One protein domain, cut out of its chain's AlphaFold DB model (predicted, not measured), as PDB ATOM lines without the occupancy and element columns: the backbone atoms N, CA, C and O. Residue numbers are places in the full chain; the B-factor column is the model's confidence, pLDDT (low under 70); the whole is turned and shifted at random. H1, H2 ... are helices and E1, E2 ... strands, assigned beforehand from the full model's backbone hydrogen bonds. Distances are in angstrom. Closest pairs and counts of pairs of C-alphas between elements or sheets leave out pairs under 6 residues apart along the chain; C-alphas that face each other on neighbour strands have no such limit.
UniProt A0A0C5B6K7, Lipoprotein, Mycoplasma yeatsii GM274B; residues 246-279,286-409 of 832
ATOM      1  N   LYS A 246      21.085  39.412  -1.703       81.56
ATOM      2  CA  LYS A 246      21.673  38.067  -1.611       81.56
ATOM      3  C   LYS A 246      21.583  37.364  -2.972       81.56
ATOM      4  O   LYS A 246      20.484  37.297  -3.521       81.56
ATOM      5  N   PRO A 247      22.677  36.771  -3.486       83.81
ATOM      6  CA  PRO A 247      22.613  35.963  -4.700       83.81
ATOM      7  C   PRO A 247      21.651  34.792  -4.550       83.81
ATOM      8  O   PRO A 247      21.666  34.112  -3.524       83.81
ATOM      9  N   ALA A 248      20.895  34.472  -5.599       82.88
ATOM     10  CA  ALA A 248      19.941  33.358  -5.562       82.88
ATOM     11  C   ALA A 248      20.615  32.006  -5.250       82.88
ATOM     12  O   ALA A 248      20.039  31.144  -4.588       82.88
ATOM     13  N   TRP A 249      21.864  31.810  -5.690       85.12
ATOM     14  CA  TRP A 249      22.617  30.587  -5.394       85.12
ATOM     15  C   TRP A 249      22.950  30.438  -3.901       85.12
ATOM     16  O   TRP A 249      23.149  29.315  -3.432       85.12
ATOM     17  N   LEU A 250      22.976  31.538  -3.141       88.00
ATOM     18  CA  LEU A 250      23.346  31.551  -1.728       88.00
ATOM     19  C   LEU A 250      22.295  30.868  -0.843       88.00
ATOM     20  O   LEU A 250      22.630  30.319   0.210       88.00
ATOM     21  N   ASP A 251      21.030  30.849  -1.260       86.12
ATOM     22  CA  ASP A 251      19.950  30.223  -0.492       86.12
ATOM     23  C   ASP A 251      20.167  28.718  -0.322       86.12
ATOM     24  O   ASP A 251      19.963  28.181   0.770       86.12
ATOM     25  N   ASN A 252      20.730  28.075  -1.346       85.75
ATOM     26  CA  ASN A 252      21.007  26.639  -1.379       85.75
ATOM     27  C   ASN A 252      22.301  26.231  -0.651       85.75
ATOM     28  O   ASN A 252      22.584  25.035  -0.526       85.75
ATOM     29  N   VAL A 253      23.089  27.192  -0.160       88.50
ATOM     30  CA  VAL A 253      24.371  26.923   0.506       88.50
ATOM     31  C   VAL A 253      24.158  26.333   1.902       88.50
ATOM     32  O   VAL A 253      23.428  26.884   2.730       88.50
ATOM     33  N   LYS A 254      24.841  25.212   2.163       91.75
ATOM     34  CA  LYS A 254      24.919  24.468   3.432       91.75
ATOM     35  C   LYS A 254      26.389  24.308   3.840       91.75
ATOM     36  O   LYS A 254      27.277  24.439   3.008       91.75
ATOM     37  N   ASN A 255      26.661  23.911   5.085       89.38
ATOM     38  CA  ASN A 255      28.039  23.734   5.585       89.38
ATOM     39  C   ASN A 255      28.906  22.797   4.723       89.38
ATOM     40  O   ASN A 255      30.100  23.027   4.569       89.38
ATOM     41  N   LYS A 256      28.300  21.760   4.130       91.19
ATOM     42  CA  LYS A 256      28.986  20.783   3.267       91.19
ATOM     43  C   LYS A 256      29.017  21.164   1.782       91.19
ATOM     44  O   LYS A 256      29.531  20.374   0.997       91.19
ATOM     45  N   THR A 257      28.444  22.304   1.391       94.25
ATOM     46  CA  THR A 257      28.486  22.778   0.000       94.25
ATOM     47  C   THR A 257      29.934  23.025  -0.397       94.25
ATOM     48  O   THR A 257      30.663  23.703   0.336       94.25
ATOM     49  N   LYS A 258      30.352  22.451  -1.528       95.38
ATOM     50  CA  LYS A 258      31.710  22.623  -2.040       95.38
ATOM     51  C   LYS A 258      31.860  23.962  -2.748       95.38
ATOM     52  O   LYS A 258      30.887  24.510  -3.274       95.38
ATOM     53  N   ILE A 259      33.089  24.463  -2.822       94.81
ATOM     54  CA  ILE A 259      33.395  25.670  -3.600       94.81
ATOM     55  C   ILE A 259      33.068  25.468  -5.086       94.81
ATOM     56  O   ILE A 259      32.521  26.376  -5.718       94.81
ATOM     57  N   SER A 260      33.282  24.259  -5.618       93.38
ATOM     58  CA  SER A 260      32.867  23.881  -6.977       93.38
ATOM     59  C   SER A 260      31.378  24.117  -7.248       93.38
ATOM     60  O   SER A 260      31.020  24.576  -8.330       93.38
ATOM     61  N   ASP A 261      30.508  23.831  -6.276       92.94
ATOM     62  CA  ASP A 261      29.053  23.926  -6.447       92.94
ATOM     63  C   ASP A 261      28.607  25.390  -6.530       92.94
ATOM     64  O   ASP A 261      27.753  25.752  -7.339       92.94
ATOM     65  N   ILE A 262      29.210  26.244  -5.699       92.69
ATOM     66  CA  ILE A 262      28.939  27.686  -5.657       92.69
ATOM     67  C   ILE A 262      29.353  28.336  -6.978       92.69
ATOM     68  O   ILE A 262      28.543  29.012  -7.617       92.69
ATOM     69  N   LEU A 263      30.594  28.085  -7.409       91.38
ATOM     70  CA  LEU A 263      31.137  28.637  -8.649       91.38
ATOM     71  C   LEU A 263      30.390  28.135  -9.878       91.38
ATOM     72  O   LEU A 263      30.013  28.946 -10.718       91.38
ATOM     73  N   SER A 264      30.147  26.826  -9.975       90.75
ATOM     74  CA  SER A 264      29.481  26.231 -11.135       90.75
ATOM     75  C   SER A 264      28.079  26.805 -11.327       90.75
ATOM     76  O   SER A 264      27.724  27.207 -12.436       90.75
ATOM     77  N   ASN A 265      27.306  26.944 -10.243       90.25
ATOM     78  CA  ASN A 265      25.964  27.519 -10.308       90.25
ATOM     79  C   ASN A 265      25.979  28.992 -10.738       90.25
ATOM     80  O   ASN A 265      25.216  29.374 -11.625       90.25
ATOM     81  N   ALA A 266      26.847  29.819 -10.146       91.12
ATOM     82  CA  ALA A 266      26.929  31.241 -10.484       91.12
ATOM     83  C   ALA A 266      27.464  31.468 -11.911       91.12
ATOM     84  O   ALA A 266      26.890  32.245 -12.675       91.12
ATOM     85  N   SER A 267      28.516  30.733 -12.291       89.69
ATOM     86  CA  SER A 267      29.104  30.734 -13.638       89.69
ATOM     87  C   SER A 267      28.061  30.359 -14.683       89.69
ATOM     88  O   SER A 267      27.885  31.081 -15.662       89.69
ATOM     89  N   LYS A 268      27.312  29.277 -14.446       89.00
ATOM     90  CA  LYS A 268      26.245  28.835 -15.342       89.00
ATOM     91  C   LYS A 268      25.225  29.942 -15.559       89.00
ATOM     92  O   LYS A 268      25.015  30.359 -16.686       89.00
ATOM     93  N   VAL A 269      24.638  30.472 -14.487       88.69
ATOM     94  CA  VAL A 269      23.599  31.508 -14.590       88.69
ATOM     95  C   VAL A 269      24.097  32.754 -15.339       88.69
ATOM     96  O   VAL A 269      23.345  33.335 -16.123       88.69
ATOM     97  N   PHE A 270      25.356  33.151 -15.144       89.94
ATOM     98  CA  PHE A 270      25.965  34.261 -15.873       89.94
ATOM     99  C   PHE A 270      26.144  33.964 -17.365       89.94
ATOM    100  O   PHE A 270      25.623  34.701 -18.204       89.94
ATOM    101  N   TRP A 271      26.817  32.870 -17.722       85.88
ATOM    102  CA  TRP A 271      27.056  32.530 -19.129       85.88
ATOM    103  C   TRP A 271      25.762  32.203 -19.882       85.88
ATOM    104  O   TRP A 271      25.640  32.526 -21.064       85.88
ATOM    105  N   ASP A 272      24.763  31.660 -19.184       83.81
ATOM    106  CA  ASP A 272      23.405  31.454 -19.684       83.81
ATOM    107  C   ASP A 272      22.726  32.768 -20.104       83.81
ATOM    108  O   ASP A 272      21.928  32.762 -21.040       83.81
ATOM    109  N   SER A 273      23.045  33.882 -19.435       81.75
ATOM    110  CA  SER A 273      22.483  35.206 -19.733       81.75
ATOM    111  C   SER A 273      23.172  35.923 -20.900       81.75
ATOM    112  O   SER A 273      22.544  36.742 -21.567       81.75
ATOM    113  N   ILE A 274      24.446  35.608 -21.156       77.00
ATOM    114  CA  ILE A 274      25.253  36.216 -22.227       77.00
ATOM    115  C   ILE A 274      25.069  35.469 -23.545       77.00
ATOM    116  O   ILE A 274      24.920  36.077 -24.606       77.00
ATOM    117  N   ILE A 275      25.116  34.136 -23.493       69.81
ATOM    118  CA  ILE A 275      25.124  33.294 -24.686       69.81
ATOM    119  C   ILE A 275      23.680  32.968 -25.068       69.81
ATOM    120  O   ILE A 275      23.071  32.028 -24.550       69.81
ATOM    121  N   ILE A 276      23.139  33.758 -25.996       64.19
ATOM    122  CA  ILE A 276      21.794  33.571 -26.540       64.19
ATOM    123  C   ILE A 276      21.752  32.318 -27.430       64.19
ATOM    124  O   ILE A 276      22.523  32.193 -28.383       64.19
ATOM    125  N   LYS A 277      20.809  31.407 -27.156       61.06
ATOM    126  CA  LYS A 277      20.463  30.313 -28.075       61.06
ATOM    127  C   LYS A 277      19.660  30.873 -29.245       61.06
ATOM    128  O   LYS A 277      18.552  31.366 -29.031       61.06
ATOM    129  N   HIS A 278      20.205  30.766 -30.454       54.59
ATOM    130  CA  HIS A 278      19.519  31.205 -31.665       54.59
ATOM    131  C   HIS A 278      18.216  30.415 -31.842       54.59
ATOM    132  O   HIS A 278      18.239  29.208 -32.077       54.59
ATOM    133  N   GLU A 279      17.077  31.098 -31.742       58.16
ATOM    134  CA  GLU A 279      15.811  30.585 -32.263       58.16
ATOM    135  C   GLU A 279      15.635  31.127 -33.682       58.16
ATOM    136  O   GLU A 279      15.768  32.332 -33.919       58.16
ATOM    137  N   ILE A 286      20.493  40.913 -26.485       65.56
ATOM    138  CA  ILE A 286      21.025  40.638 -25.139       65.56
ATOM    139  C   ILE A 286      20.400  41.626 -24.149       65.56
ATOM    140  O   ILE A 286      20.492  42.841 -24.334       65.56
ATOM    141  N   ASP A 287      19.790  41.107 -23.081       76.62
ATOM    142  CA  ASP A 287      19.382  41.919 -21.935       76.62
ATOM    143  C   ASP A 287      20.611  42.208 -21.060       76.62
ATOM    144  O   ASP A 287      20.933  41.469 -20.126       76.62
ATOM    145  N   TRP A 288      21.324  43.285 -21.395       72.38
ATOM    146  CA  TRP A 288      22.535  43.712 -20.690       72.38
ATOM    147  C   TRP A 288      22.310  43.984 -19.201       72.38
ATOM    148  O   TRP A 288      23.230  43.801 -18.405       72.38
ATOM    149  N   MET A 289      21.091  44.363 -18.805       75.00
ATOM    150  CA  MET A 289      20.739  44.531 -17.398       75.00
ATOM    151  C   MET A 289      20.733  43.179 -16.684       75.00
ATOM    152  O   MET A 289      21.336  43.030 -15.621       75.00
ATOM    153  N   ASN A 290      20.098  42.167 -17.278       83.88
ATOM    154  CA  ASN A 290      20.131  40.812 -16.736       83.88
ATOM    155  C   ASN A 290      21.567  40.258 -16.686       83.88
ATOM    156  O   ASN A 290      21.957  39.684 -15.671       83.88
ATOM    157  N   VAL A 291      22.376  40.495 -17.724       80.44
ATOM    158  CA  VAL A 291      23.799  40.109 -17.746       80.44
ATOM    159  C   VAL A 291      24.573  40.746 -16.594       80.44
ATOM    160  O   VAL A 291      25.266  40.043 -15.857       80.44
ATOM    161  N   ALA A 292      24.438  42.060 -16.398       74.81
ATOM    162  CA  ALA A 292      25.118  42.780 -15.324       74.81
ATOM    163  C   ALA A 292      24.708  42.251 -13.940       74.81
ATOM    164  O   ALA A 292      25.569  41.987 -13.098       74.81
ATOM    165  N   LYS A 293      23.408  42.002 -13.739       82.94
ATOM    166  CA  LYS A 293      22.875  41.393 -12.513       82.94
ATOM    167  C   LYS A 293      23.514  40.025 -12.240       82.94
ATOM    168  O   LYS A 293      24.088  39.803 -11.177       82.94
ATOM    169  N   LYS A 294      23.536  39.124 -13.226       88.00
ATOM    170  CA  LYS A 294      24.175  37.802 -13.062       88.00
ATOM    171  C   LYS A 294      25.697  37.876 -12.916       88.00
ATOM    172  O   LYS A 294      26.286  37.021 -12.260       88.00
ATOM    173  N   GLY A 295      26.328  38.908 -13.474       85.12
ATOM    174  CA  GLY A 295      27.752  39.181 -13.295       85.12
ATOM    175  C   GLY A 295      28.105  39.485 -11.841       85.12
ATOM    176  O   GLY A 295      29.081  38.949 -11.326       85.12
ATOM    177  N   ILE A 296      27.275  40.263 -11.142       81.50
ATOM    178  CA  ILE A 296      27.436  40.536  -9.704       81.50
ATOM    179  C   ILE A 296      27.394  39.232  -8.892       81.50
ATOM    180  O   ILE A 296      28.248  39.014  -8.028       81.50
ATOM    181  N   ASP A 297      26.435  38.346  -9.173       87.62
ATOM    182  CA  ASP A 297      26.327  37.046  -8.496       87.62
ATOM    183  C   ASP A 297      27.581  36.183  -8.702       87.62
ATOM    184  O   ASP A 297      28.040  35.521  -7.763       87.62
ATOM    185  N   LEU A 298      28.149  36.202  -9.914       88.88
ATOM    186  CA  LEU A 298      29.405  35.525 -10.235       88.88
ATOM    187  C   LEU A 298      30.594  36.149  -9.495       88.88
ATOM    188  O   LEU A 298      31.412  35.413  -8.950       88.88
ATOM    189  N   LEU A 299      30.676  37.479  -9.404       83.62
ATOM    190  CA  LEU A 299      31.739  38.162  -8.657       83.62
ATOM    191  C   LEU A 299      31.743  37.768  -7.175       83.62
ATOM    192  O   LEU A 299      32.801  37.473  -6.619       83.62
ATOM    193  N   LYS A 300      30.565  37.678  -6.541       84.75
ATOM    194  CA  LYS A 300      30.443  37.190  -5.156       84.75
ATOM    195  C   LYS A 300      30.930  35.742  -5.016       84.75
ATOM    196  O   LYS A 300      31.622  35.424  -4.052       84.75
ATOM    197  N   ALA A 301      30.626  34.871  -5.980       89.88
ATOM    198  CA  ALA A 301      31.120  33.491  -5.987       89.88
ATOM    199  C   ALA A 301      32.647  33.413  -6.197       89.88
ATOM    200  O   ALA A 301      33.324  32.638  -5.521       89.88
ATOM    201  N   ILE A 302      33.203  34.254  -7.078       87.69
ATOM    202  CA  ILE A 302      34.652  34.380  -7.290       87.69
ATOM    203  C   ILE A 302      35.347  34.856  -6.011       87.69
ATOM    204  O   ILE A 302      36.405  34.333  -5.682       87.69
ATOM    205  N   ALA A 303      34.751  35.768  -5.240       83.38
ATOM    206  CA  ALA A 303      35.315  36.201  -3.960       83.38
ATOM    207  C   ALA A 303      35.397  35.052  -2.933       83.38
ATOM    208  O   ALA A 303      36.395  34.919  -2.224       83.38
ATOM    209  N   VAL A 304      34.386  34.171  -2.883       88.38
ATOM    210  CA  VAL A 304      34.441  32.947  -2.058       88.38
ATOM    211  C   VAL A 304      35.577  32.032  -2.519       88.38
ATOM    212  O   VAL A 304      36.318  31.493  -1.697       88.38
ATOM    213  N   TYR A 305      35.743  31.881  -3.833       90.31
ATOM    214  CA  TYR A 305      36.807  31.065  -4.405       90.31
ATOM    215  C   TYR A 305      38.203  31.625  -4.135       90.31
ATOM    216  O   TYR A 305      39.083  30.887  -3.697       90.31
ATOM    217  N   GLN A 306      38.389  32.931  -4.316       86.31
ATOM    218  CA  GLN A 306      39.608  33.644  -3.947       86.31
ATOM    219  C   GLN A 306      39.955  33.372  -2.483       86.31
ATOM    220  O   GLN A 306      41.089  33.004  -2.181       86.31
ATOM    221  N   LYS A 307      38.977  33.474  -1.574       86.38
ATOM    222  CA  LYS A 307      39.213  33.220  -0.150       86.38
ATOM    223  C   LYS A 307      39.663  31.784   0.124       86.38
ATOM    224  O   LYS A 307      40.531  31.553   0.963       86.38
ATOM    225  N   ALA A 308      39.095  30.822  -0.600       90.75
ATOM    226  CA  ALA A 308      39.496  29.425  -0.523       90.75
ATOM    227  C   ALA A 308      40.947  29.219  -1.000       90.75
ATOM    228  O   ALA A 308      41.701  28.505  -0.338       90.75
ATOM    229  N   ILE A 309      41.362  29.895  -2.078       89.19
ATOM    230  CA  ILE A 309      42.754  29.903  -2.561       89.19
ATOM    231  C   ILE A 309      43.691  30.489  -1.501       89.19
ATOM    232  O   ILE A 309      44.648  29.827  -1.112       89.19
ATOM    233  N   GLU A 310      43.388  31.679  -0.978       85.44
ATOM    234  CA  GLU A 310      44.195  32.357   0.050       85.44
ATOM    235  C   GLU A 310      44.368  31.512   1.323       85.44
ATOM    236  O   GLU A 310      45.405  31.574   1.977       85.44
ATOM    237  N   SER A 311      43.365  30.699   1.679       86.00
ATOM    238  CA  SER A 311      43.424  29.818   2.855       86.00
ATOM    239  C   SER A 311      44.372  28.623   2.703       86.00
ATOM    240  O   SER A 311      44.665  27.939   3.687       86.00
ATOM    241  N   LYS A 312      44.813  28.336   1.475       89.00
ATOM    242  CA  LYS A 312      45.613  27.156   1.132       89.00
ATOM    243  C   LYS A 312      46.940  27.481   0.473       89.00
ATOM    244  O   LYS A 312      47.842  26.652   0.546       89.00
ATOM    245  N   GLU A 313      47.043  28.617  -0.207       88.94
ATOM    246  CA  GLU A 313      48.255  28.960  -0.937       88.94
ATOM    247  C   GLU A 313      49.422  29.249   0.010       88.94
ATOM    248  O   GLU A 313      49.272  29.829   1.087       88.94
ATOM    249  N   GLU A 314      50.615  28.848  -0.413       88.12
ATOM    250  CA  GLU A 314      51.846  29.181   0.286       88.12
ATOM    251  C   GLU A 314      52.253  30.617  -0.064       88.12
ATOM    252  O   GLU A 314      52.288  31.013  -1.235       88.12
ATOM    253  N   GLN A 315      52.584  31.411   0.956       80.00
ATOM    254  CA  GLN A 315      53.120  32.750   0.738       80.00
ATOM    255  C   GLN A 315      54.533  32.667   0.162       80.00
ATOM    256  O   GLN A 315      55.372  31.885   0.618       80.00
ATOM    257  N   ILE A 316      54.796  33.509  -0.834       73.25
ATOM    258  CA  ILE A 316      56.132  33.674  -1.394       73.25
ATOM    259  C   ILE A 316      56.926  34.568  -0.436       73.25
ATOM    260  O   ILE A 316      56.562  35.717  -0.199       73.25
ATOM    261  N   THR A 317      58.018  34.041   0.098       73.12
ATOM    262  CA  THR A 317      58.988  34.732   0.944       73.12
ATOM    263  C   THR A 317      60.357  34.737   0.257       73.12
ATOM    264  O   THR A 317      60.619  33.888  -0.602       73.12
ATOM    265  N   PRO A 318      61.274  35.655   0.611       73.06
ATOM    266  CA  PRO A 318      62.627  35.655   0.052       73.06
ATOM    267  C   PRO A 318      63.347  34.299   0.175       73.06
ATOM    268  O   PRO A 318      64.094  33.908  -0.722       73.06
ATOM    269  N   GLU A 319      63.085  33.543   1.245       76.12
ATOM    270  CA  GLU A 319      63.719  32.250   1.533       76.12
ATOM    271  C   GLU A 319      63.164  31.094   0.688       76.12
ATOM    272  O   GLU A 319      63.872  30.114   0.435       76.12
ATOM    273  N   ASN A 320      61.902  31.173   0.253       74.12
ATOM    274  CA  ASN A 320      61.246  30.120  -0.528       74.12
ATOM    275  C   ASN A 320      60.983  30.514  -1.990       74.12
ATOM    276  O   ASN A 320      60.586  29.650  -2.767       74.12
ATOM    277  N   TYR A 321      61.266  31.760  -2.388       72.69
ATOM    278  CA  TYR A 321      61.002  32.292  -3.729       72.69
ATOM    279  C   TYR A 321      61.496  31.360  -4.840       72.69
ATOM    280  O   TYR A 321      60.766  31.041  -5.771       72.69
ATOM    281  N   LYS A 322      62.724  30.845  -4.698       77.31
ATOM    282  CA  LYS A 322      63.355  29.945  -5.679       77.31
ATOM    283  C   LYS A 322      62.734  28.543  -5.747       77.31
ATOM    284  O   LYS A 322      63.081  27.783  -6.643       77.31
ATOM    285  N   LYS A 323      61.883  28.176  -4.783       80.81
ATOM    286  CA  LYS A 323      61.186  26.881  -4.733       80.81
ATOM    287  C   LYS A 323      59.867  26.905  -5.498       80.81
ATOM    288  O   LYS A 323      59.383  25.847  -5.886       80.81
ATOM    289  N   PHE A 324      59.290  28.085  -5.713       81.69
ATOM    290  CA  PHE A 324      58.147  28.233  -6.601       81.69
ATOM    291  C   PHE A 324      58.592  28.053  -8.049       81.69
ATOM    292  O   PHE A 324      59.711  28.399  -8.433       81.69
ATOM    293  N   SER A 325      57.707  27.495  -8.864       81.19
ATOM    294  CA  SER A 325      57.954  27.320 -10.290       81.19
ATOM    295  C   SER A 325      56.687  27.612 -11.078       81.19
ATOM    296  O   SER A 325      55.607  27.738 -10.514       81.19
ATOM    297  N   GLN A 326      56.819  27.707 -12.397       78.00
ATOM    298  CA  GLN A 326      55.722  28.036 -13.309       78.00
ATOM    299  C   GLN A 326      54.535  27.068 -13.168       78.00
ATOM    300  O   GLN A 326      53.391  27.504 -13.193       78.00
ATOM    301  N   THR A 327      54.797  25.783 -12.919       83.44
ATOM    302  CA  THR A 327      53.775  24.738 -12.732       83.44
ATOM    303  C   THR A 327      53.281  24.614 -11.289       83.44
ATOM    304  O   THR A 327      52.347  23.859 -11.035       83.44
ATOM    305  N   ASN A 328      53.904  25.333 -10.353       87.62
ATOM    306  CA  ASN A 328      53.732  25.216  -8.904       87.62
ATOM    307  C   ASN A 328      53.744  26.626  -8.283       87.62
ATOM    308  O   ASN A 328      54.573  26.940  -7.428       87.62
ATOM    309  N   ILE A 329      52.877  27.519  -8.773       85.88
ATOM    310  CA  ILE A 329      52.871  28.927  -8.341       85.88
ATOM    311  C   ILE A 329      52.130  29.111  -7.016       85.88
ATOM    312  O   ILE A 329      52.444  30.035  -6.272       85.88
ATOM    313  N   PHE A 330      51.176  28.237  -6.685       88.88
ATOM    314  CA  PHE A 330      50.384  28.324  -5.448       88.88
ATOM    315  C   PHE A 330      50.964  27.533  -4.268       88.88
ATOM    316  O   PHE A 330      50.659  27.841  -3.119       88.88
ATOM    317  N   SER A 331      51.786  26.520  -4.533       89.69
ATOM    318  CA  SER A 331      52.400  25.663  -3.516       89.69
ATOM    319  C   SER A 331      53.729  25.142  -4.029       89.69
ATOM    320  O   SER A 331      53.829  24.762  -5.190       89.69
ATOM    321  N   THR A 332      54.729  25.035  -3.158       87.69
ATOM    322  CA  THR A 332      56.027  24.442  -3.509       87.69
ATOM    323  C   THR A 332      55.965  22.929  -3.743       87.69
ATOM    324  O   THR A 332      56.926  22.350  -4.243       87.69
ATOM    325  N   THR A 333      54.845  22.272  -3.413       88.69
ATOM    326  CA  THR A 333      54.708  20.804  -3.463       88.69
ATOM    327  C   THR A 333      53.641  20.294  -4.428       88.69
ATOM    328  O   THR A 333      53.674  19.121  -4.792       88.69
ATOM    329  N   LYS A 334      52.708  21.147  -4.864       90.94
ATOM    330  CA  LYS A 334      51.577  20.753  -5.721       90.94
ATOM    331  C   LYS A 334      51.617  21.465  -7.058       90.94
ATOM    332  O   LYS A 334      51.953  22.649  -7.113       90.94
ATOM    333  N   SER A 335      51.227  20.746  -8.109       88.81
ATOM    334  CA  SER A 335      50.954  21.373  -9.394       88.81
ATOM    335  C   SER A 335      49.798  22.369  -9.257       88.81
ATOM    336  O   SER A 335      48.962  22.268  -8.352       88.81
ATOM    337  N   ASN A 336      49.725  23.325 -10.176       88.31
ATOM    338  CA  ASN A 336      48.637  24.292 -10.227       88.31
ATOM    339  C   ASN A 336      47.276  23.584 -10.323       88.31
ATOM    340  O   ASN A 336      46.376  23.911  -9.559       88.31
ATOM    341  N   SER A 337      47.134  22.568 -11.178       87.38
ATOM    342  CA  SER A 337      45.885  21.809 -11.325       87.38
ATOM    343  C   SER A 337      45.507  21.014 -10.074       87.38
ATOM    344  O   SER A 337      44.351  21.077  -9.649       87.38
ATOM    345  N   ASP A 338      46.463  20.345  -9.420       91.31
ATOM    346  CA  ASP A 338      46.199  19.627  -8.163       91.31
ATOM    347  C   ASP A 338      45.773  20.582  -7.045       91.31
ATOM    348  O   ASP A 338      44.856  20.286  -6.275       91.31
ATOM    349  N   PHE A 339      46.414  21.752  -6.975       93.50
ATOM    350  CA  PHE A 339      46.045  22.800  -6.033       93.50
ATOM    351  C   PHE A 339      44.621  23.310  -6.294       93.50
ATOM    352  O   PHE A 339      43.811  23.366  -5.368       93.50
ATOM    353  N   LEU A 340      44.274  23.633  -7.547       91.62
ATOM    354  CA  LEU A 340      42.919  24.078  -7.893       91.62
ATOM    355  C   LEU A 340      41.881  23.005  -7.543       91.62
ATOM    356  O   LEU A 340      40.833  23.338  -6.994       91.62
ATOM    357  N   LYS A 341      42.177  21.728  -7.810       93.00
ATOM    358  CA  LYS A 341      41.299  20.605  -7.460       93.00
ATOM    359  C   LYS A 341      41.053  20.528  -5.956       93.00
ATOM    360  O   LYS A 341      39.898  20.446  -5.544       93.00
ATOM    361  N   GLU A 342      42.107  20.624  -5.144       94.50
ATOM    362  CA  GLU A 342      41.970  20.665  -3.685       94.50
ATOM    363  C   GLU A 342      41.074  21.823  -3.238       94.50
ATOM    364  O   GLU A 342      40.169  21.614  -2.432       94.50
ATOM    365  N   VAL A 343      41.302  23.030  -3.764       95.19
ATOM    366  CA  VAL A 343      40.530  24.221  -3.382       95.19
ATOM    367  C   VAL A 343      39.055  24.084  -3.761       95.19
ATOM    368  O   VAL A 343      38.183  24.430  -2.964       95.19
ATOM    369  N   LEU A 344      38.750  23.569  -4.952       94.12
ATOM    370  CA  LEU A 344      37.370  23.377  -5.414       94.12
ATOM    371  C   LEU A 344      36.615  22.335  -4.583       94.12
ATOM    372  O   LEU A 344      35.407  22.475  -4.381       94.12
ATOM    373  N   ASP A 345      37.328  21.324  -4.084       95.44
ATOM    374  CA  ASP A 345      36.785  20.276  -3.223       95.44
ATOM    375  C   ASP A 345      36.603  20.709  -1.760       95.44
ATOM    376  O   ASP A 345      35.943  19.993  -0.993       95.44
ATOM    377  N   LEU A 346      37.129  21.878  -1.366       95.31
ATOM    378  CA  LEU A 346      36.892  22.428  -0.034       95.31
ATOM    379  C   LEU A 346      35.409  22.679   0.195       95.31
ATOM    380  O   LEU A 346      34.674  23.164  -0.668       95.31
ATOM    381  N   LYS A 347      34.980  22.387   1.418       94.81
ATOM    382  CA  LYS A 347      33.659  22.773   1.890       94.81
ATOM    383  C   LYS A 347      33.699  24.214   2.358       94.81
ATOM    384  O   LYS A 347      34.694  24.670   2.920       94.81
ATOM    385  N   ILE A 348      32.578  24.904   2.219       91.94
ATOM    386  CA  ILE A 348      32.467  26.286   2.678       91.94
ATOM    387  C   ILE A 348      32.737  26.430   4.186       91.94
ATOM    388  O   ILE A 348      33.333  27.415   4.610       91.94
ATOM    389  N   GLU A 349      32.392  25.421   4.994       90.75
ATOM    390  CA  GLU A 349      32.726  25.395   6.425       90.75
ATOM    391  C   GLU A 349      34.239  25.354   6.697       90.75
ATOM    392  O   GLU A 349      34.683  25.842   7.733       90.75
ATOM    393  N   ASP A 350      35.027  24.789   5.774       91.25
ATOM    394  CA  ASP A 350      36.480  24.697   5.901       91.25
ATOM    395  C   ASP A 350      37.189  25.996   5.502       91.25
ATOM    396  O   ASP A 350      38.269  26.283   6.015       91.25
ATOM    397  N   VAL A 351      36.572  26.782   4.618       89.62
ATOM    398  CA  VAL A 351      37.054  28.116   4.226       89.62
ATOM    399  C   VAL A 351      36.743  29.146   5.316       89.62
ATOM    400  O   VAL A 351      37.541  30.038   5.573       89.62
ATOM    401  N   TYR A 352      35.607  28.988   6.000       87.38
ATOM    402  CA  TYR A 352      35.081  29.929   6.993       87.38
ATOM    403  C   TYR A 352      35.091  29.361   8.423       87.38
ATOM    404  O   TYR A 352      34.141  29.543   9.193       87.38
ATOM    405  N   LYS A 353      36.166  28.654   8.796       84.31
ATOM    406  CA  LYS A 353      36.290  27.960  10.097       84.31
ATOM    407  C   LYS A 353      36.157  28.889  11.304       84.31
ATOM    408  O   LYS A 353      35.639  28.462  12.332       84.31
ATOM    409  N   GLU A 354      36.555  30.152  11.164       80.31
ATOM    410  CA  GLU A 354      36.432  31.188  12.201       80.31
ATOM    411  C   GLU A 354      34.989  31.441  12.681       80.31
ATOM    412  O   GLU A 354      34.790  31.970  13.772       80.31
ATOM    413  N   PHE A 355      33.972  31.019  11.921       78.94
ATOM    414  CA  PHE A 355      32.560  31.215  12.263       78.94
ATOM    415  C   PHE A 355      31.883  29.983  12.889       78.94
ATOM    416  O   PHE A 355      30.655  29.907  12.906       78.94
ATOM    417  N   ASN A 356      32.647  29.003  13.397       73.94
ATOM    418  CA  ASN A 356      32.123  27.803  14.078       73.94
ATOM    419  C   ASN A 356      30.982  27.089  13.316       73.94
ATOM    420  O   ASN A 356      30.057  26.552  13.922       73.94
ATOM    421  N   LYS A 357      31.050  27.066  11.975       79.19
ATOM    422  CA  LYS A 357      30.059  26.429  11.080       79.19
ATOM    423  C   LYS A 357      28.632  27.001  11.164       79.19
ATOM    424  O   LYS A 357      27.676  26.330  10.764       79.19
ATOM    425  N   ASP A 358      28.468  28.222  11.668       87.00
ATOM    426  CA  ASP A 358      27.192  28.935  11.624       87.00
ATOM    427  C   ASP A 358      26.914  29.408  10.191       87.00
ATOM    428  O   ASP A 358      27.499  30.377   9.701       87.00
ATOM    429  N   ILE A 359      26.003  28.713   9.506       86.88
ATOM    430  CA  ILE A 359      25.668  28.996   8.109       86.88
ATOM    431  C   ILE A 359      25.131  30.416   7.909       86.88
ATOM    432  O   ILE A 359      25.361  31.010   6.857       86.88
ATOM    433  N   ASN A 360      24.443  30.988   8.900       86.19
ATOM    434  CA  ASN A 360      23.912  32.340   8.783       86.19
ATOM    435  C   ASN A 360      25.046  33.363   8.828       86.19
ATOM    436  O   ASN A 360      25.053  34.277   8.003       86.19
ATOM    437  N   LYS A 361      26.044  33.158   9.696       84.62
ATOM    438  CA  LYS A 361      27.264  33.982   9.724       84.62
ATOM    439  C   LYS A 361      28.091  33.826   8.452       84.62
ATOM    440  O   LYS A 361      28.528  34.821   7.888       84.62
ATOM    441  N   ILE A 362      28.228  32.610   7.926       86.31
ATOM    442  CA  ILE A 362      28.900  32.379   6.635       86.31
ATOM    443  C   ILE A 362      28.181  33.141   5.511       86.31
ATOM    444  O   ILE A 362      28.814  33.870   4.750       86.31
ATOM    445  N   LYS A 363      26.848  33.033   5.425       86.56
ATOM    446  CA  LYS A 363      26.044  33.765   4.431       86.56
ATOM    447  C   LYS A 363      26.153  35.279   4.610       86.56
ATOM    448  O   LYS A 363      26.216  35.997   3.616       86.56
ATOM    449  N   GLN A 364      26.182  35.781   5.843       81.12
ATOM    450  CA  GLN A 364      26.445  37.197   6.109       81.12
ATOM    451  C   GLN A 364      27.839  37.596   5.615       81.12
ATOM    452  O   GLN A 364      27.971  38.649   4.997       81.12
ATOM    453  N   ASN A 365      28.854  36.750   5.815       82.12
ATOM    454  CA  ASN A 365      30.226  37.062   5.419       82.12
ATOM    455  C   ASN A 365      30.378  37.101   3.898       82.12
ATOM    456  O   ASN A 365      31.076  37.955   3.378       82.12
ATOM    457  N   ILE A 366      29.669  36.235   3.176       83.81
ATOM    458  CA  ILE A 366      29.612  36.272   1.705       83.81
ATOM    459  C   ILE A 366      28.923  37.548   1.203       83.81
ATOM    460  O   ILE A 366      29.319  38.105   0.184       83.81
ATOM    461  N   ASN A 367      27.917  38.041   1.931       80.81
ATOM    462  CA  ASN A 367      27.284  39.336   1.655       80.81
ATOM    463  C   ASN A 367      28.041  40.515   2.276       80.81
ATOM    464  O   ASN A 367      27.493  41.608   2.390       80.81
ATOM    465  N   SER A 368      29.284  40.303   2.694       78.38
ATOM    466  CA  SER A 368      30.127  41.353   3.228       78.38
ATOM    467  C   SER A 368      31.423  41.413   2.435       78.38
ATOM    468  O   SER A 368      32.067  40.401   2.174       78.38
ATOM    469  N   ILE A 369      31.813  42.612   2.031       72.62
ATOM    470  CA  ILE A 369      33.034  42.822   1.263       72.62
ATOM    471  C   ILE A 369      34.129  43.249   2.227       72.62
ATOM    472  O   ILE A 369      34.046  44.318   2.822       72.62
ATOM    473  N   ASN A 370      35.178  42.437   2.362       75.88
ATOM    474  CA  ASN A 370      36.398  42.881   3.023       75.88
ATOM    475  C   ASN A 370      37.243  43.674   2.016       75.88
ATOM    476  O   ASN A 370      38.013  43.089   1.249       75.88
ATOM    477  N   ILE A 371      37.079  44.999   2.020       72.62
ATOM    478  CA  ILE A 371      37.717  45.926   1.073       72.62
ATOM    479  C   ILE A 371      39.231  45.731   1.086       72.62
ATOM    480  O   ILE A 371      39.858  45.575   0.042       72.62
ATOM    481  N   LYS A 372      39.816  45.628   2.278       76.50
ATOM    482  CA  LYS A 372      41.248  45.402   2.446       76.50
ATOM    483  C   LYS A 372      41.723  44.074   1.869       76.50
ATOM    484  O   LYS A 372      42.798  44.039   1.291       76.50
ATOM    485  N   SER A 373      40.948  42.996   2.003       76.38
ATOM    486  CA  SER A 373      41.295  41.694   1.407       76.38
ATOM    487  C   SER A 373      41.363  41.785  -0.117       76.38
ATOM    488  O   SER A 373      42.298  41.274  -0.724       76.38
ATOM    489  N   ILE A 374      40.401  42.479  -0.732       74.06
ATOM    490  CA  ILE A 374      40.369  42.690  -2.184       74.06
ATOM    491  C   ILE A 374      41.535  43.572  -2.627       74.06
ATOM    492  O   ILE A 374      42.235  43.230  -3.575       74.06
ATOM    493  N   LEU A 375      41.780  44.682  -1.932       75.94
ATOM    494  CA  LEU A 375      42.878  45.589  -2.259       75.94
ATOM    495  C   LEU A 375      44.246  44.926  -2.071       75.94
ATOM    496  O   LEU A 375      45.100  45.061  -2.941       75.94
ATOM    497  N   ASN A 376      44.429  44.133  -1.010       77.56
ATOM    498  CA  ASN A 376      45.620  43.301  -0.824       77.56
ATOM    499  C   ASN A 376      45.810  42.325  -1.982       77.56
ATOM    500  O   ASN A 376      46.912  42.197  -2.513       77.56
ATOM    501  N   PHE A 377      44.739  41.646  -2.390       77.69
ATOM    502  CA  PHE A 377      44.787  40.721  -3.514       77.69
ATOM    503  C   PHE A 377      45.180  41.440  -4.810       77.69
ATOM    504  O   PHE A 377      46.108  41.015  -5.487       77.69
ATOM    505  N   ILE A 378      44.557  42.574  -5.130       73.69
ATOM    506  CA  ILE A 378      44.880  43.355  -6.333       73.69
ATOM    507  C   ILE A 378      46.327  43.867  -6.281       73.69
ATOM    508  O   ILE A 378      47.091  43.651  -7.222       73.69
ATOM    509  N   ARG A 379      46.731  44.502  -5.175       77.94
ATOM    510  CA  ARG A 379      48.071  45.081  -5.004       77.94
ATOM    511  C   ARG A 379      49.154  44.014  -5.090       77.94
ATOM    512  O   ARG A 379      50.013  44.092  -5.963       77.94
ATOM    513  N   SER A 380      49.063  42.972  -4.260       75.88
ATOM    514  CA  SER A 380      50.054  41.886  -4.234       75.88
ATOM    515  C   SER A 380      50.184  41.169  -5.575       75.88
ATOM    516  O   SER A 380      51.240  40.599  -5.858       75.88
ATOM    517  N   ARG A 381      49.137  41.201  -6.418       76.19
ATOM    518  CA  ARG A 381      49.148  40.509  -7.706       76.19
ATOM    519  C   ARG A 381      49.515  41.338  -8.921       76.19
ATOM    520  O   ARG A 381      49.979  40.763  -9.902       76.19
ATOM    521  N   LEU A 382      49.354  42.655  -8.853       71.00
ATOM    522  CA  LEU A 382      49.621  43.546  -9.982       71.00
ATOM    523  C   LEU A 382      50.876  44.408  -9.796       71.00
ATOM    524  O   LEU A 382      51.474  44.799 -10.794       71.00
ATOM    525  N   THR A 383      51.313  44.705  -8.566       65.62
ATOM    526  CA  THR A 383      52.374  45.711  -8.343       65.62
ATOM    527  C   THR A 383      53.730  45.133  -7.923       65.62
ATOM    528  O   THR A 383      54.759  45.764  -8.170       65.62
ATOM    529  N   THR A 384      53.774  43.930  -7.344       62.06
ATOM    530  CA  THR A 384      54.989  43.324  -6.757       62.06
ATOM    531  C   THR A 384      55.471  42.093  -7.515       62.06
ATOM    532  O   THR A 384      55.643  41.021  -6.934       62.06
ATOM    533  N   ASP A 385      55.665  42.212  -8.825       67.25
ATOM    534  CA  ASP A 385      56.050  41.056  -9.620       67.25
ATOM    535  C   ASP A 385      57.006  41.400 -10.754       67.25
ATOM    536  O   ASP A 385      56.681  42.172 -11.649       67.25
ATOM    537  N   GLU A 386      58.214  40.851 -10.701       65.94
ATOM    538  CA  GLU A 386      59.226  41.058 -11.735       65.94
ATOM    539  C   GLU A 386      59.072  40.051 -12.886       65.94
ATOM    540  O   GLU A 386      59.282  40.406 -14.055       65.94
ATOM    541  N   ASN A 387      58.640  38.829 -12.542       70.38
ATOM    542  CA  ASN A 387      58.565  37.645 -13.407       70.38
ATOM    543  C   ASN A 387      57.119  37.260 -13.790       70.38
ATOM    544  O   ASN A 387      56.905  36.379 -14.624       70.38
ATOM    545  N   GLY A 388      56.139  37.950 -13.204       77.50
ATOM    546  CA  GLY A 388      54.700  37.876 -13.459       77.50
ATOM    547  C   GLY A 388      53.970  36.675 -12.816       77.50
ATOM    548  O   GLY A 388      52.790  36.470 -13.097       77.50
ATOM    549  N   TYR A 389      54.623  35.884 -11.954       78.44
ATOM    550  CA  TYR A 389      54.014  34.729 -11.269       78.44
ATOM    551  C   TYR A 389      52.670  35.033 -10.600       78.44
ATOM    552  O   TYR A 389      51.754  34.216 -10.608       78.44
ATOM    553  N   ASN A 390      52.525  36.209 -10.021       79.00
ATOM    554  CA  ASN A 390      51.305  36.681  -9.413       79.00
ATOM    555  C   ASN A 390      50.207  37.017 -10.429       79.00
ATOM    556  O   ASN A 390      49.048  36.676 -10.179       79.00
ATOM    557  N   LEU A 391      50.546  37.615 -11.578       78.50
ATOM    558  CA  LEU A 391      49.598  37.749 -12.689       78.50
ATOM    559  C   LEU A 391      49.211  36.364 -13.212       78.50
ATOM    560  O   LEU A 391      48.034  36.097 -13.449       78.50
ATOM    561  N   GLN A 392      50.183  35.455 -13.324       81.25
ATOM    562  CA  GLN A 392      49.939  34.071 -13.704       81.25
ATOM    563  C   GLN A 392      48.952  33.406 -12.740       81.25
ATOM    564  O   GLN A 392      48.021  32.758 -13.195       81.25
ATOM    565  N   LYS A 393      49.063  33.625 -11.423       85.19
ATOM    566  CA  LYS A 393      48.078  33.117 -10.454       85.19
ATOM    567  C   LYS A 393      46.664  33.637 -10.734       85.19
ATOM    568  O   LYS A 393      45.713  32.873 -10.610       85.19
ATOM    569  N   VAL A 394      46.509  34.906 -11.125       81.06
ATOM    570  CA  VAL A 394      45.197  35.468 -11.511       81.06
ATOM    571  C   VAL A 394      44.677  34.798 -12.786       81.06
ATOM    572  O   VAL A 394      43.519  34.386 -12.837       81.06
ATOM    573  N   LEU A 395      45.534  34.622 -13.795       80.81
ATOM    574  CA  LEU A 395      45.166  33.937 -15.035       80.81
ATOM    575  C   LEU A 395      44.807  32.467 -14.791       80.81
ATOM    576  O   LEU A 395      43.836  31.985 -15.359       80.81
ATOM    577  N   VAL A 396      45.520  31.767 -13.909       83.62
ATOM    578  CA  VAL A 396      45.232  30.373 -13.545       83.62
ATOM    579  C   VAL A 396      43.952  30.260 -12.709       83.62
ATOM    580  O   VAL A 396      43.195  29.316 -12.902       83.62
ATOM    581  N   LEU A 397      43.643  31.233 -11.845       83.81
ATOM    582  CA  LEU A 397      42.364  31.291 -11.120       83.81
ATOM    583  C   LEU A 397      41.172  31.395 -12.080       83.81
ATOM    584  O   LEU A 397      40.137  30.766 -11.861       83.81
ATOM    585  N   LEU A 398      41.313  32.195 -13.138       81.00
ATOM    586  CA  LEU A 398      40.250  32.432 -14.112       81.00
ATOM    587  C   LEU A 398      40.173  31.309 -15.150       81.00
ATOM    588  O   LEU A 398      39.114  30.717 -15.348       81.00
ATOM    589  N   PHE A 399      41.294  31.015 -15.803       80.50
ATOM    590  CA  PHE A 399      41.368  30.165 -16.986       80.50
ATOM    591  C   PHE A 399      41.935  28.778 -16.716       80.50
ATOM    592  O   PHE A 399      41.766  27.920 -17.571       80.50
ATOM    593  N   GLY A 400      42.592  28.527 -15.580       83.62
ATOM    594  CA  GLY A 400      43.146  27.218 -15.222       83.62
ATOM    595  C   GLY A 400      42.067  26.179 -14.912       83.62
ATOM    596  O   GLY A 400      40.896  26.510 -14.732       83.62
ATOM    597  N   SER A 401      42.453  24.904 -14.877       85.94
ATOM    598  CA  SER A 401      41.540  23.781 -14.645       85.94
ATOM    599  C   SER A 401      42.113  22.814 -13.605       85.94
ATOM    600  O   SER A 401      43.332  22.617 -13.570       85.94
ATOM    601  N   PRO A 402      41.256  22.184 -12.771       86.88
ATOM    602  CA  PRO A 402      41.656  21.072 -11.906       86.88
ATOM    603  C   PRO A 402      42.108  19.829 -12.688       86.88
ATOM    604  O   PRO A 402      42.641  18.893 -12.099       86.88
ATOM    605  N   ASP A 403      41.860  19.802 -13.996       86.00
ATOM    606  CA  ASP A 403      42.374  18.823 -14.944       86.00
ATOM    607  C   ASP A 403      43.144  19.587 -16.022       86.00
ATOM    608  O   ASP A 403      42.549  20.289 -16.842       86.00
ATOM    609  N   GLU A 404      44.470  19.478 -15.994       72.81
ATOM    610  CA  GLU A 404      45.394  20.193 -16.883       72.81
ATOM    611  C   GLU A 404      45.104  19.996 -18.383       72.81
ATOM    612  O   GLU A 404      45.516  20.825 -19.190       72.81
ATOM    613  N   ASN A 405      44.354  18.951 -18.755       72.88
ATOM    614  CA  ASN A 405      44.023  18.635 -20.146       72.88
ATOM    615  C   ASN A 405      42.550  18.890 -20.515       72.88
ATOM    616  O   ASN A 405      42.144  18.575 -21.633       72.88
ATOM    617  N   ASP A 406      41.726  19.437 -19.613       78.44
ATOM    618  CA  ASP A 406      40.302  19.675 -19.885       78.44
ATOM    619  C   ASP A 406      39.859  21.081 -19.476       78.44
ATOM    620  O   ASP A 406      39.419  21.337 -18.350       78.44
ATOM    621  N   ILE A 407      39.912  22.002 -20.439       74.31
ATOM    622  CA  ILE A 407      39.502  23.398 -20.262       74.31
ATOM    623  C   ILE A 407      38.024  23.550 -19.888       74.31
ATOM    624  O   ILE A 407      37.634  24.505 -19.216       74.31
ATOM    625  N   ARG A 408      37.184  22.567 -20.236       78.25
ATOM    626  CA  ARG A 408      35.756  22.563 -19.885       78.25
ATOM    627  C   ARG A 408      35.527  22.375 -18.388       78.25
ATOM    628  O   ARG A 408      34.404  22.560 -17.929       78.25
ATOM    629  N   LYS A 409      36.570  22.041 -17.623       84.06
ATOM    630  CA  LYS A 409      36.550  21.996 -16.156       84.06
ATOM    631  C   LYS A 409      37.101  23.271 -15.507       84.06
ATOM    632  O   LYS A 409      37.180  23.322 -14.281       84.06
TER     633      LYS A 409
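What this domain is: This is residues 246 to 279 and 286 to 409 of the 832 residues of the protein "Lipoprotein" of Mycoplasma yeatsii GM274B (UniProt A0A0C5B6K7). Two long helices, H2 and H3, lie side by side and run opposite ways; H4 crosses near the last part of H3, and the short H1, H5 and H6 lie along another side of the pair. H7 and H8 meet near their ends in a corner close to H3, and the loop of residues 311 to 335 reaches out from H3 and folds back to H4. The printed part has 158 residues, with eight named helices and one named strand in the order H1, H2, H3, H4, H5, H6, E1, H7, H8; E1 pairs with no named strand, and the class is mostly helix. The whole is compact, with a radius of gyration of the C-alphas of 16.6 A, and spans 53 by 43 by 28 A.

How they stand to each other: H1, residues 248 to 251, touches residues 262 to 266 of H2, residues 259 to 274; the closest C-alphas are those of Trp 249 and Asn 265, 6.7 A apart. H2 is the hub, touching three helices. It touches H3, residues 288 to 310, at a shallow tilt of 21 degrees, opposite ways, with the C-alphas of Phe 270 and Lys 294 closest at 4.9 A. H4, residues 336 to 345, touches residues 305 to 309 of H3 about perpendicular, at 76 degrees, with the C-alphas of Ala 308 and Val 343 closest at 6.0 A. H2 and H4 touch only at their ends, the C-alphas of Ser 260 and Leu 344 closest at 4.8 A. H5, residues 348 to 351, is close to H3 but not clearly touching; the C-alphas of Ala 308 and Val 351 are closest at 5.5 A. H6, residues 359 to 366, is also close to H3 but not clearly touching, with the C-alphas of Val 304 and Ile 366 closest at 7.0 A. H6 and E1, residues 368 to 370, meet only through their link, as do E1 and H7, residues 371 to 382. Residues 380 to 382 of H7 touch H8, residues 389 to 399, at a steep tilt of 68 degrees, only just short of perpendicular, opposite ways; the C-alphas of Arg 381 and Asn 390 are closest at 4.7 A. H3 is near H7 and near H8. In H2, H3, H4, H6, H7 and H8 every O i to N i+4 pair is within hydrogen-bond range; H1 and H5 are too short for such a pair.

Where its parts are: H1 begins at C-alpha 248, (19.941, 33.358, -5.562). From first to last C-alpha H2 measures 22.9 A, H3 32.1 A, H4 14.3 A, H7 16.4 A and H8 14.6 A. H3 ends at C-alpha 310, (44.195, 32.357, 0.050), and H8 at C-alpha 399, (41.368, 30.165, -16.986).

The domain as a whole: The two C-alphas farthest apart are those of Glu 279 and Glu 319, 58.7 A. Residues 280 to 285 are not printed; C-alphas 279 and 286 are 13.4 A apart across the cut. The link from H3 to H4 is long, with 25 residues. Mean pLDDT of the printed part is 82.7, and residues 275 to 279, 286 and 383 to 386 are under 70.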